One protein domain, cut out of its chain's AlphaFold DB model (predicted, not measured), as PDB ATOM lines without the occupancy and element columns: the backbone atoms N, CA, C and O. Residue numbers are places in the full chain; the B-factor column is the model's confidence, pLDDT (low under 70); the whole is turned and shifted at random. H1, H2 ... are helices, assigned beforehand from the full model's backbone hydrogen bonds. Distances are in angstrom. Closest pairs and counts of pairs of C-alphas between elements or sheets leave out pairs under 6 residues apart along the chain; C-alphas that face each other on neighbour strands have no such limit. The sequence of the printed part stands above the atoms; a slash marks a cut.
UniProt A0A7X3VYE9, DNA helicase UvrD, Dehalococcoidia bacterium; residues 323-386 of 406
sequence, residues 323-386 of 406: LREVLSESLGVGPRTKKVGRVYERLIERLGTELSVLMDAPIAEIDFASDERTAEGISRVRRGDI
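What this domain is: This is residues 323 to 386 of the 406 residues of the protein "DNA helicase UvrD" of Dehalococcoidia bacterium (UniProt A0A7X3VYE9). The longest helix, H2, and H5 lie on opposite sides of a small globule of crossed helices, with H1 and H4 between them on the two remaining sides, making a four-sided ring. H3 lies across one end of this ring, reaching from the last residues of H2 to H5. The printed part has 64 residues with five named helices, H1 to H5 in order along the chain, and no named strand, and its class is all helix. It is compact, with a radius of gyration of the C-alphas of 10.4 A, and rounded, spanning 26 by 25 by 18 A.

Where its parts are: H2, residues 338 to 351, is 19.7 A from first to last C-alpha, and C-alpha 338 is at (-27.157, 46.526, -6.494). H1, residues 323 to 331, is 12.0 A long and begins with C-alpha 323 at (-35.408, 42.197, 4.568). H3 is residues 354 to 359, 8.6 A, and H4 is residues 363 to 369, 9.8 A. H5, residues 372 to 383, is 16.4 A long and ends with C-alpha 383 at (-36.117, 38.170, 18.780).

How they stand to each other: H2 and H5 are the hubs, touching three other helices each, and they are apart from each other. H2 touches H1 with its residues 340 to 344 alone, at a steep tilt of 58 degrees, opposite ways; the closest C-alphas, of Leu 327 and Val 340, are 6.0 A apart. H2 touches H4 at a steep tilt of 60 degrees, opposite ways, with the C-alphas of Leu 347 and Ala 369 closest at 5.9 A. H2 and H3 touch only at the corner by their link, where the closest C-alphas, of Leu 351 and Val 357, are 6.2 A apart. H5 touches H1 with residues 373 to 378 alone, closest at the C-alphas of Ser 330 and Thr 374, 5.4 A. H5 touches H3 with residues 378 to 382 alone, closest at the C-alphas of Leu 358 and Ile 378, 6.3 A. H4 and H5 form a helical hairpin at a steep tilt of 36 degrees, only just beyond shallow, with the C-alphas of Asp 367 and Ala 375 closest at 4.9 A. H1 and H4 are apart. In H1, H2, H3, H4 and H5, every O i to N i+4 pair is within hydrogen-bond range.

The domain as a whole: The two C-alphas farthest apart, of Lys 338 and Arg 383, are 28.1 A from each other. The printed part has no cut and no long link; the link from H1 to H2 is short, and the other three are tight. The mean pLDDT of the printed part is 97.0, and no printed residue is under 70.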
ATOM      1  N   LEU A 323     -36.671  42.916   4.802       97.31
ATOM      2  CA  LEU A 323     -35.408  42.197   4.568       97.31
ATOM      3  C   LEU A 323     -34.344  43.085   3.906       97.31
ATOM      4  O   LEU A 323     -33.155  42.992   4.204       97.31
ATOM      5  N   ARG A 324     -34.766  43.989   3.018       96.50
ATOM      6  CA  ARG A 324     -33.861  44.944   2.363       96.50
ATOM      7  C   ARG A 324     -33.207  45.927   3.330       96.50
ATOM      8  O   ARG A 324     -32.069  46.302   3.068       96.50
ATOM      9  N   GLU A 325     -33.885  46.316   4.404       96.19
ATOM     10  CA  GLU A 325     -33.323  47.195   5.436       96.19
ATOM     11  C   GLU A 325     -32.325  46.419   6.306       96.19
ATOM     12  O   GLU A 325     -31.188  46.859   6.474       96.19
ATOM     13  N   VAL A 326     -32.655  45.183   6.705       97.38
ATOM     14  CA  VAL A 326     -31.717  44.300   7.430       97.38
ATOM     15  C   VAL A 326     -30.431  44.065   6.629       97.38
ATOM     16  O   VAL A 326     -29.320  44.133   7.164       97.38
ATOM     17  N   LEU A 327     -30.566  43.829   5.320       97.81
ATOM     18  CA  LEU A 327     -29.437  43.699   4.397       97.81
ATOM     19  C   LEU A 327     -28.680  45.015   4.222       97.81
ATOM     20  O   LEU A 327     -27.457  45.007   4.099       97.81
ATOM     21  N   SER A 328     -29.388  46.142   4.174       97.19
ATOM     22  CA  SER A 328     -28.788  47.468   4.046       97.19
ATOM     23  C   SER A 328     -27.834  47.747   5.202       97.19
ATOM     24  O   SER A 328     -26.665  48.072   4.969       97.19
ATOM     25  N   GLU A 329     -28.306  47.551   6.433       96.06
ATOM     26  CA  GLU A 329     -27.505  47.775   7.631       96.06
ATOM     27  C   GLU A 329     -26.361  46.765   7.748       96.06
ATOM     28  O   GLU A 329     -25.216  47.151   7.981       96.06
ATOM     29  N   SER A 330     -26.634  45.479   7.504       96.06
ATOM     30  CA  SER A 330     -25.609  44.425   7.563       96.06
ATOM     31  C   SER A 330     -24.482  44.650   6.551       96.06
ATOM     32  O   SER A 330     -23.314  44.410   6.844       96.06
ATOM     33  N   LEU A 331     -24.802  45.162   5.359       95.81
ATOM     34  CA  LEU A 331     -23.827  45.374   4.287       95.81
ATOM     35  C   LEU A 331     -23.189  46.770   4.285       95.81
ATOM     36  O   LEU A 331     -22.314  47.003   3.434       95.81
ATOM     37  N   GLY A 332     -23.635  47.675   5.166       95.88
ATOM     38  CA  GLY A 332     -23.153  49.054   5.291       95.88
ATOM     39  C   GLY A 332     -23.424  49.927   4.061       95.88
ATOM     40  O   GLY A 332     -22.621  50.796   3.723       95.88
ATOM     41  N   VAL A 333     -24.501  49.657   3.320       96.69
ATOM     42  CA  VAL A 333     -24.853  50.359   2.071       96.69
ATOM     43  C   VAL A 333     -26.360  50.540   1.976       96.69
ATOM     44  O   VAL A 333     -27.087  49.764   2.567       96.69
ATOM     45  N   GLY A 334     -26.858  51.495   1.186       95.94
ATOM     46  CA  GLY A 334     -28.306  51.749   1.104       95.94
ATOM     47  C   GLY A 334     -29.157  50.570   0.569       95.94
ATOM     48  O   GLY A 334     -28.669  49.774  -0.251       95.94
ATOM     49  N   PRO A 335     -30.461  50.515   0.916       94.62
ATOM     50  CA  PRO A 335     -31.353  49.370   0.649       94.62
ATOM     51  C   PRO A 335     -31.686  49.182  -0.841       94.62
ATOM     52  O   PRO A 335     -32.112  48.115  -1.293       94.62
ATOM     53  N   ARG A 336     -31.458  50.225  -1.651       94.75
ATOM     54  CA  ARG A 336     -31.692  50.230  -3.109       94.75
ATOM     55  C   ARG A 336     -30.441  49.907  -3.929       94.75
ATOM     56  O   ARG A 336     -30.465  49.998  -5.155       94.75
ATOM     57  N   THR A 337     -29.321  49.582  -3.285       97.25
ATOM     58  CA  THR A 337     -28.071  49.308  -4.002       97.25
ATOM     59  C   THR A 337     -28.104  47.951  -4.707       97.25
ATOM     60  O   THR A 337     -28.740  47.000  -4.253       97.25
ATOM     61  N   LYS A 338     -27.340  47.818  -5.802       97.25
ATOM     62  CA  LYS A 338     -27.157  46.526  -6.494       97.25
ATOM     63  C   LYS A 338     -26.565  45.451  -5.577       97.25
ATOM     64  O   LYS A 338     -26.808  44.273  -5.803       97.25
ATOM     65  N   LYS A 339     -25.778  45.849  -4.569       97.62
ATOM     66  CA  LYS A 339     -25.191  44.930  -3.584       97.62
ATOM     67  C   LYS A 339     -26.294  44.268  -2.752       97.62
ATOM     68  O   LYS A 339     -26.359  43.046  -2.749       97.62
ATOM     69  N   VAL A 340     -27.197  45.060  -2.160       98.06
ATOM     70  CA  VAL A 340     -28.381  44.548  -1.441       98.06
ATOM     71  C   VAL A 340     -29.253  43.705  -2.368       98.06
ATOM     72  O   VAL A 340     -29.611  42.592  -2.005       98.06
ATOM     73  N   GLY A 341     -29.520  44.181  -3.592       97.56
ATOM     74  CA  GLY A 341     -30.332  43.453  -4.574       97.56
ATOM     75  C   GLY A 341     -29.837  42.030  -4.855       97.56
ATOM     76  O   GLY A 341     -30.622  41.097  -4.774       97.56
ATOM     77  N   ARG A 342     -28.529  41.843  -5.085       98.00
ATOM     78  CA  ARG A 342     -27.953  40.509  -5.338       98.00
ATOM     79  C   ARG A 342     -28.068  39.568  -4.140       98.00
ATOM     80  O   ARG A 342     -28.299  38.380  -4.324       98.00
ATOM     81  N   VAL A 343     -27.847  40.075  -2.923       98.19
ATOM     82  CA  VAL A 343     -27.949  39.242  -1.711       98.19
ATOM     83  C   VAL A 343     -29.405  38.873  -1.451       98.19
ATOM     84  O   VAL A 343     -29.686  37.713  -1.172       98.19
ATOM     85  N   TYR A 344     -30.313  39.835  -1.617       98.50
ATOM     86  CA  TYR A 344     -31.752  39.624  -1.539       98.50
ATOM     87  C   TYR A 344     -32.206  38.535  -2.521       98.50
ATOM     88  O   TYR A 344     -32.778  37.541  -2.097       98.50
ATOM     89  N   GLU A 345     -31.888  38.668  -3.813       97.88
ATOM     90  CA  GLU A 345     -32.254  37.687  -4.847       97.88
ATOM     91  C   GLU A 345     -31.741  36.283  -4.507       97.88
ATOM     92  O   GLU A 345     -32.506  35.327  -4.536       97.88
ATOM     93  N   ARG A 346     -30.480  36.167  -4.076       98.06
ATOM     94  CA  ARG A 346     -29.876  34.894  -3.667       98.06
ATOM     95  C   ARG A 346     -30.565  34.252  -2.457       98.06
ATOM     96  O   ARG A 346     -30.652  33.027  -2.400       98.06
ATOM     97  N   LEU A 347     -31.020  35.049  -1.485       98.44
ATOM     98  CA  LEU A 347     -31.776  34.547  -0.333       98.44
ATOM     99  C   LEU A 347     -33.138  34.003  -0.774       98.44
ATOM    100  O   LEU A 347     -33.476  32.882  -0.410       98.44
ATOM    101  N   ILE A 348     -33.867  34.748  -1.607       98.25
ATOM    102  CA  ILE A 348     -35.162  34.324  -2.163       98.25
ATOM    103  C   ILE A 348     -34.999  33.044  -3.002       98.25
ATOM    104  O   ILE A 348     -35.671  32.048  -2.761       98.25
ATOM    105  N   GLU A 349     -34.039  33.004  -3.928       97.31
ATOM    106  CA  GLU A 349     -33.788  31.827  -4.778       97.31
ATOM    107  C   GLU A 349     -33.498  30.550  -3.980       97.31
ATOM    108  O   GLU A 349     -33.808  29.449  -4.438       97.31
ATOM    109  N   ARG A 350     -32.889  30.684  -2.799       96.94
ATOM    110  CA  ARG A 350     -32.437  29.544  -2.002       96.94
ATOM    111  C   ARG A 350     -33.388  29.146  -0.881       96.94
ATOM    112  O   ARG A 350     -33.472  27.961  -0.574       96.94
ATOM    113  N   LEU A 351     -34.042  30.120  -0.256       97.81
ATOM    114  CA  LEU A 351     -34.821  29.948   0.976       97.81
ATOM    115  C   LEU A 351     -36.322  30.209   0.764       97.81
ATOM    116  O   LEU A 351     -37.109  30.133   1.709       97.81
ATOM    117  N   GLY A 352     -36.732  30.491  -0.476       97.12
ATOM    118  CA  GLY A 352     -38.125  30.665  -0.864       97.12
ATOM    119  C   GLY A 352     -38.540  32.130  -0.873       97.12
ATOM    120  O   GLY A 352     -38.165  32.887  -1.759       97.12
ATOM    121  N   THR A 353     -39.380  32.529   0.072       98.12
ATOM    122  CA  THR A 353     -40.020  33.851   0.078       98.12
ATOM    123  C   THR A 353     -39.360  34.795   1.079       98.12
ATOM    124  O   THR A 353     -38.636  34.359   1.974       98.12
ATOM    125  N   GLU A 354     -39.609  36.102   0.963       98.25
ATOM    126  CA  GLU A 354     -39.131  37.077   1.951       98.25
ATOM    127  C   GLU A 354     -39.683  36.753   3.342       98.25
ATOM    128  O   GLU A 354     -38.921  36.767   4.308       98.25
ATOM    129  N   LEU A 355     -40.968  36.388   3.434       97.31
ATOM    130  CA  LEU A 355     -41.584  35.979   4.692       97.31
ATOM    131  C   LEU A 355     -40.892  34.739   5.285       97.31
ATOM    132  O   LEU A 355     -40.523  34.768   6.455       97.31
ATOM    133  N   SER A 356     -40.607  33.715   4.470       96.88
ATOM    134  CA  SER A 356     -39.843  32.525   4.890       96.88
ATOM    135  C   SER A 356     -38.461  32.905   5.431       96.88
ATOM    136  O   SER A 356     -38.061  32.453   6.502       96.88
ATOM    137  N   VAL A 357     -37.731  33.789   4.741       98.25
ATOM    138  CA  VAL A 357     -36.409  34.257   5.195       98.25
ATOM    139  C   VAL A 357     -36.506  34.993   6.531       98.25
ATOM    140  O   VAL A 357     -35.674  34.773   7.411       98.25
ATOM    141  N   LEU A 358     -37.507  35.854   6.710       97.38
ATOM    142  CA  LEU A 358     -37.658  36.655   7.923       97.38
ATOM    143  C   LEU A 358     -38.178  35.849   9.117       97.38
ATOM    144  O   LEU A 358     -37.753  36.127  10.235       97.38
ATOM    145  N   MET A 359     -39.019  34.836   8.897       95.38
ATOM    146  CA  MET A 359     -39.729  34.119   9.965       95.38
ATOM    147  C   MET A 359     -39.159  32.725  10.244       95.38
ATOM    148  O   MET A 359     -38.838  32.410  11.391       95.38
ATOM    149  N   ASP A 360     -38.950  31.918   9.203       94.38
ATOM    150  CA  ASP A 360     -38.899  30.458   9.351       94.38
ATOM    151  C   ASP A 360     -37.529  29.854   9.024       94.38
ATOM    152  O   ASP A 360     -37.061  28.945   9.711       94.38
ATOM    153  N   ALA A 361     -36.852  30.367   7.991       97.56
ATOM    154  CA  ALA A 361     -35.625  29.781   7.458       97.56
ATOM    155  C   ALA A 361     -34.555  29.618   8.559       97.56
ATOM    156  O   ALA A 361     -34.349  30.554   9.342       97.56
ATOM    157  N   PRO A 362     -33.845  28.479   8.651       97.88
ATOM    158  CA  PRO A 362     -32.817  28.299   9.671       97.88
ATOM    159  C   PRO A 362     -31.705  29.349   9.553       97.88
ATOM    160  O   PRO A 362     -31.174  29.579   8.467       97.88
ATOM    161  N   ILE A 363     -31.284  29.938  10.680       98.06
ATOM    162  CA  ILE A 363     -30.234  30.978  10.701       98.06
ATOM    163  C   ILE A 363     -28.935  30.500  10.027       98.06
ATOM    164  O   ILE A 363     -28.296  31.263   9.309       98.06
ATOM    165  N   ALA A 364     -28.580  29.218  10.172       98.00
ATOM    166  CA  ALA A 364     -27.407  28.633   9.517       98.00
ATOM    167  C   ALA A 364     -27.512  28.602   7.977       98.00
ATOM    168  O   ALA A 364     -26.505  28.726   7.280       98.00
ATOM    169  N   GLU A 365     -28.717  28.446   7.424       98.19
ATOM    170  CA  GLU A 365     -28.924  28.497   5.973       98.19
ATOM    171  C   GLU A 365     -28.873  29.932   5.448       98.19
ATOM    172  O   GLU A 365     -28.356  30.166   4.353       98.19
ATOM    173  N   ILE A 366     -29.350  30.891   6.247       98.38
ATOM    174  CA  ILE A 366     -29.236  32.323   5.964       98.38
ATOM    175  C   ILE A 366     -27.765  32.737   5.931       98.38
ATOM    176  O   ILE A 366     -27.354  33.367   4.958       98.38
ATOM    177  N   ASP A 367     -26.967  32.343   6.927       98.12
ATOM    178  CA  ASP A 367     -25.520  32.598   6.971       98.12
ATOM    179  C   ASP A 367     -24.835  32.068   5.706       98.12
ATOM    180  O   ASP A 367     -24.222  32.821   4.947       98.12
ATOM    181  N   PHE A 368     -25.076  30.795   5.370       97.12
ATOM    182  CA  PHE A 368     -24.530  30.191   4.153       97.12
ATOM    183  C   PHE A 368     -24.931  30.956   2.877       97.12
ATOM    184  O   PHE A 368     -24.140  31.095   1.938       97.12
ATOM    185  N   ALA A 369     -26.185  31.403   2.790       96.94
ATOM    186  CA  ALA A 369     -26.729  32.095   1.626       96.94
ATOM    187  C   ALA A 369     -26.351  33.585   1.563       96.94
ATOM    188  O   ALA A 369     -26.518  34.209   0.511       96.94
ATOM    189  N   SER A 370     -25.860  34.170   2.654       96.50
ATOM    190  CA  SER A 370     -25.555  35.594   2.770       96.50
ATOM    191  C   SER A 370     -24.192  35.833   3.422       96.50
ATOM    192  O   SER A 370     -23.185  35.730   2.715       96.50
ATOM    193  N   ASP A 371     -24.187  36.204   4.701       96.44
ATOM    194  CA  ASP A 371     -23.045  36.333   5.601       96.44
ATOM    195  C   ASP A 371     -23.504  36.286   7.075       96.44
ATOM    196  O   ASP A 371     -24.690  36.451   7.382       96.44
ATOM    197  N   GLU A 372     -22.547  36.100   7.988       97.62
ATOM    198  CA  GLU A 372     -22.786  35.978   9.434       97.62
ATOM    199  C   GLU A 372     -23.532  37.193  10.005       97.62
ATOM    200  O   GLU A 372     -24.445  37.045  10.819       97.62
ATOM    201  N   ARG A 373     -23.191  38.407   9.543       97.50
ATOM    202  CA  ARG A 373     -23.835  39.641  10.016       97.50
ATOM    203  C   ARG A 373     -25.297  39.696   9.584       97.50
ATOM    204  O   ARG A 373     -26.149  40.040  10.392       97.50
ATOM    205  N   THR A 374     -25.613  39.316   8.351       97.44
ATOM    206  CA  THR A 374     -26.996  39.233   7.862       97.44
ATOM    207  C   THR A 374     -27.799  38.194   8.640       97.44
ATOM    208  O   THR A 374     -28.938  38.464   9.028       97.44
ATOM    209  N   ALA A 375     -27.210  37.026   8.907       98.19
ATOM    210  CA  ALA A 375     -27.851  35.963   9.672       98.19
ATOM    211  C   ALA A 375     -28.166  36.396  11.112       98.19
ATOM    212  O   ALA A 375     -29.293  36.210  11.576       98.19
ATOM    213  N   GLU A 376     -27.216  37.040  11.794       98.06
ATOM    214  CA  GLU A 376     -27.461  37.607  13.122       98.06
ATOM    215  C   GLU A 376     -28.471  38.759  13.073       98.06
ATOM    216  O   GLU A 376     -29.330  38.849  13.946       98.06
ATOM    217  N   GLY A 377     -28.440  39.600  12.035       97.75
ATOM    218  CA  GLY A 377     -29.408  40.682  11.868       97.75
ATOM    219  C   GLY A 377     -30.848  40.170  11.758       97.75
ATOM    220  O   GLY A 377     -31.742  40.676  12.433       97.75
ATOM    221  N   ILE A 378     -31.079  39.110  10.979       97.94
ATOM    222  CA  ILE A 378     -32.396  38.457  10.900       97.94
ATOM    223  C   ILE A 378     -32.750  37.785  12.234       97.94
ATOM    224  O   ILE A 378     -33.886  37.890  12.693       97.94
ATOM    225  N   SER A 379     -31.783  37.150  12.900       97.19
ATOM    226  CA  SER A 379     -31.978  36.552  14.227       97.19
ATOM    227  C   SER A 379     -32.424  37.588  15.270       97.19
ATOM    228  O   SER A 379     -33.341  37.330  16.049       97.19
ATOM    229  N   ARG A 380     -31.845  38.794  15.249       96.75
ATOM    230  CA  ARG A 380     -32.247  39.937  16.085       96.75
ATOM    231  C   ARG A 380     -33.665  40.400  15.803       96.75
ATOM    232  O   ARG A 380     -34.455  40.508  16.738       96.75
ATOM    233  N   VAL A 381     -34.017  40.575  14.527       96.12
ATOM    234  CA  VAL A 381     -35.388  40.915  14.110       96.12
ATOM    235  C   VAL A 381     -36.386  39.876  14.629       96.12
ATOM    236  O   VAL A 381     -37.397  40.243  15.225       96.12
ATOM    237  N   ARG A 382     -36.079  38.577  14.515       95.31
ATOM    238  CA  ARG A 382     -36.929  37.502  15.061       95.31
ATOM    239  C   ARG A 382     -37.061  37.544  16.581       95.31
ATOM    240  O   ARG A 382     -38.102  37.149  17.093       95.31
ATOM    241  N   ARG A 383     -36.056  38.019  17.314       93.31
ATOM    242  CA  ARG A 383     -36.117  38.170  18.780       93.31
ATOM    243  C   ARG A 383     -36.730  39.498  19.236       93.31
ATOM    244  O   ARG A 383     -36.979  39.645  20.426       93.31
ATOM    245  N   GLY A 384     -36.963  40.447  18.326       92.31
ATOM    246  CA  GLY A 384     -37.325  41.825  18.679       92.31
ATOM    247  C   GLY A 384     -36.169  42.614  19.311       92.31
ATOM    248  O   GLY A 384     -36.399  43.615  19.979       92.31
ATOM    249  N   ASP A 385     -34.927  42.161  19.123       94.00
ATOM    250  CA  ASP A 385     -33.710  42.811  19.625       94.00
ATOM    251  C   ASP A 385     -33.272  43.909  18.646       94.00
ATOM    252  O   ASP A 385     -32.359  43.733  17.838       94.00
ATOM    253  N   ILE A 386     -34.019  45.011  18.658       95.19
ATOM    254  CA  ILE A 386     -33.857  46.140  17.742       95.19
ATOM    255  C   ILE A 386     -33.869  47.468  18.503       95.19
ATOM    256  O   ILE A 386     -34.407  47.590  19.603       95.19
TER     257      ILE A 386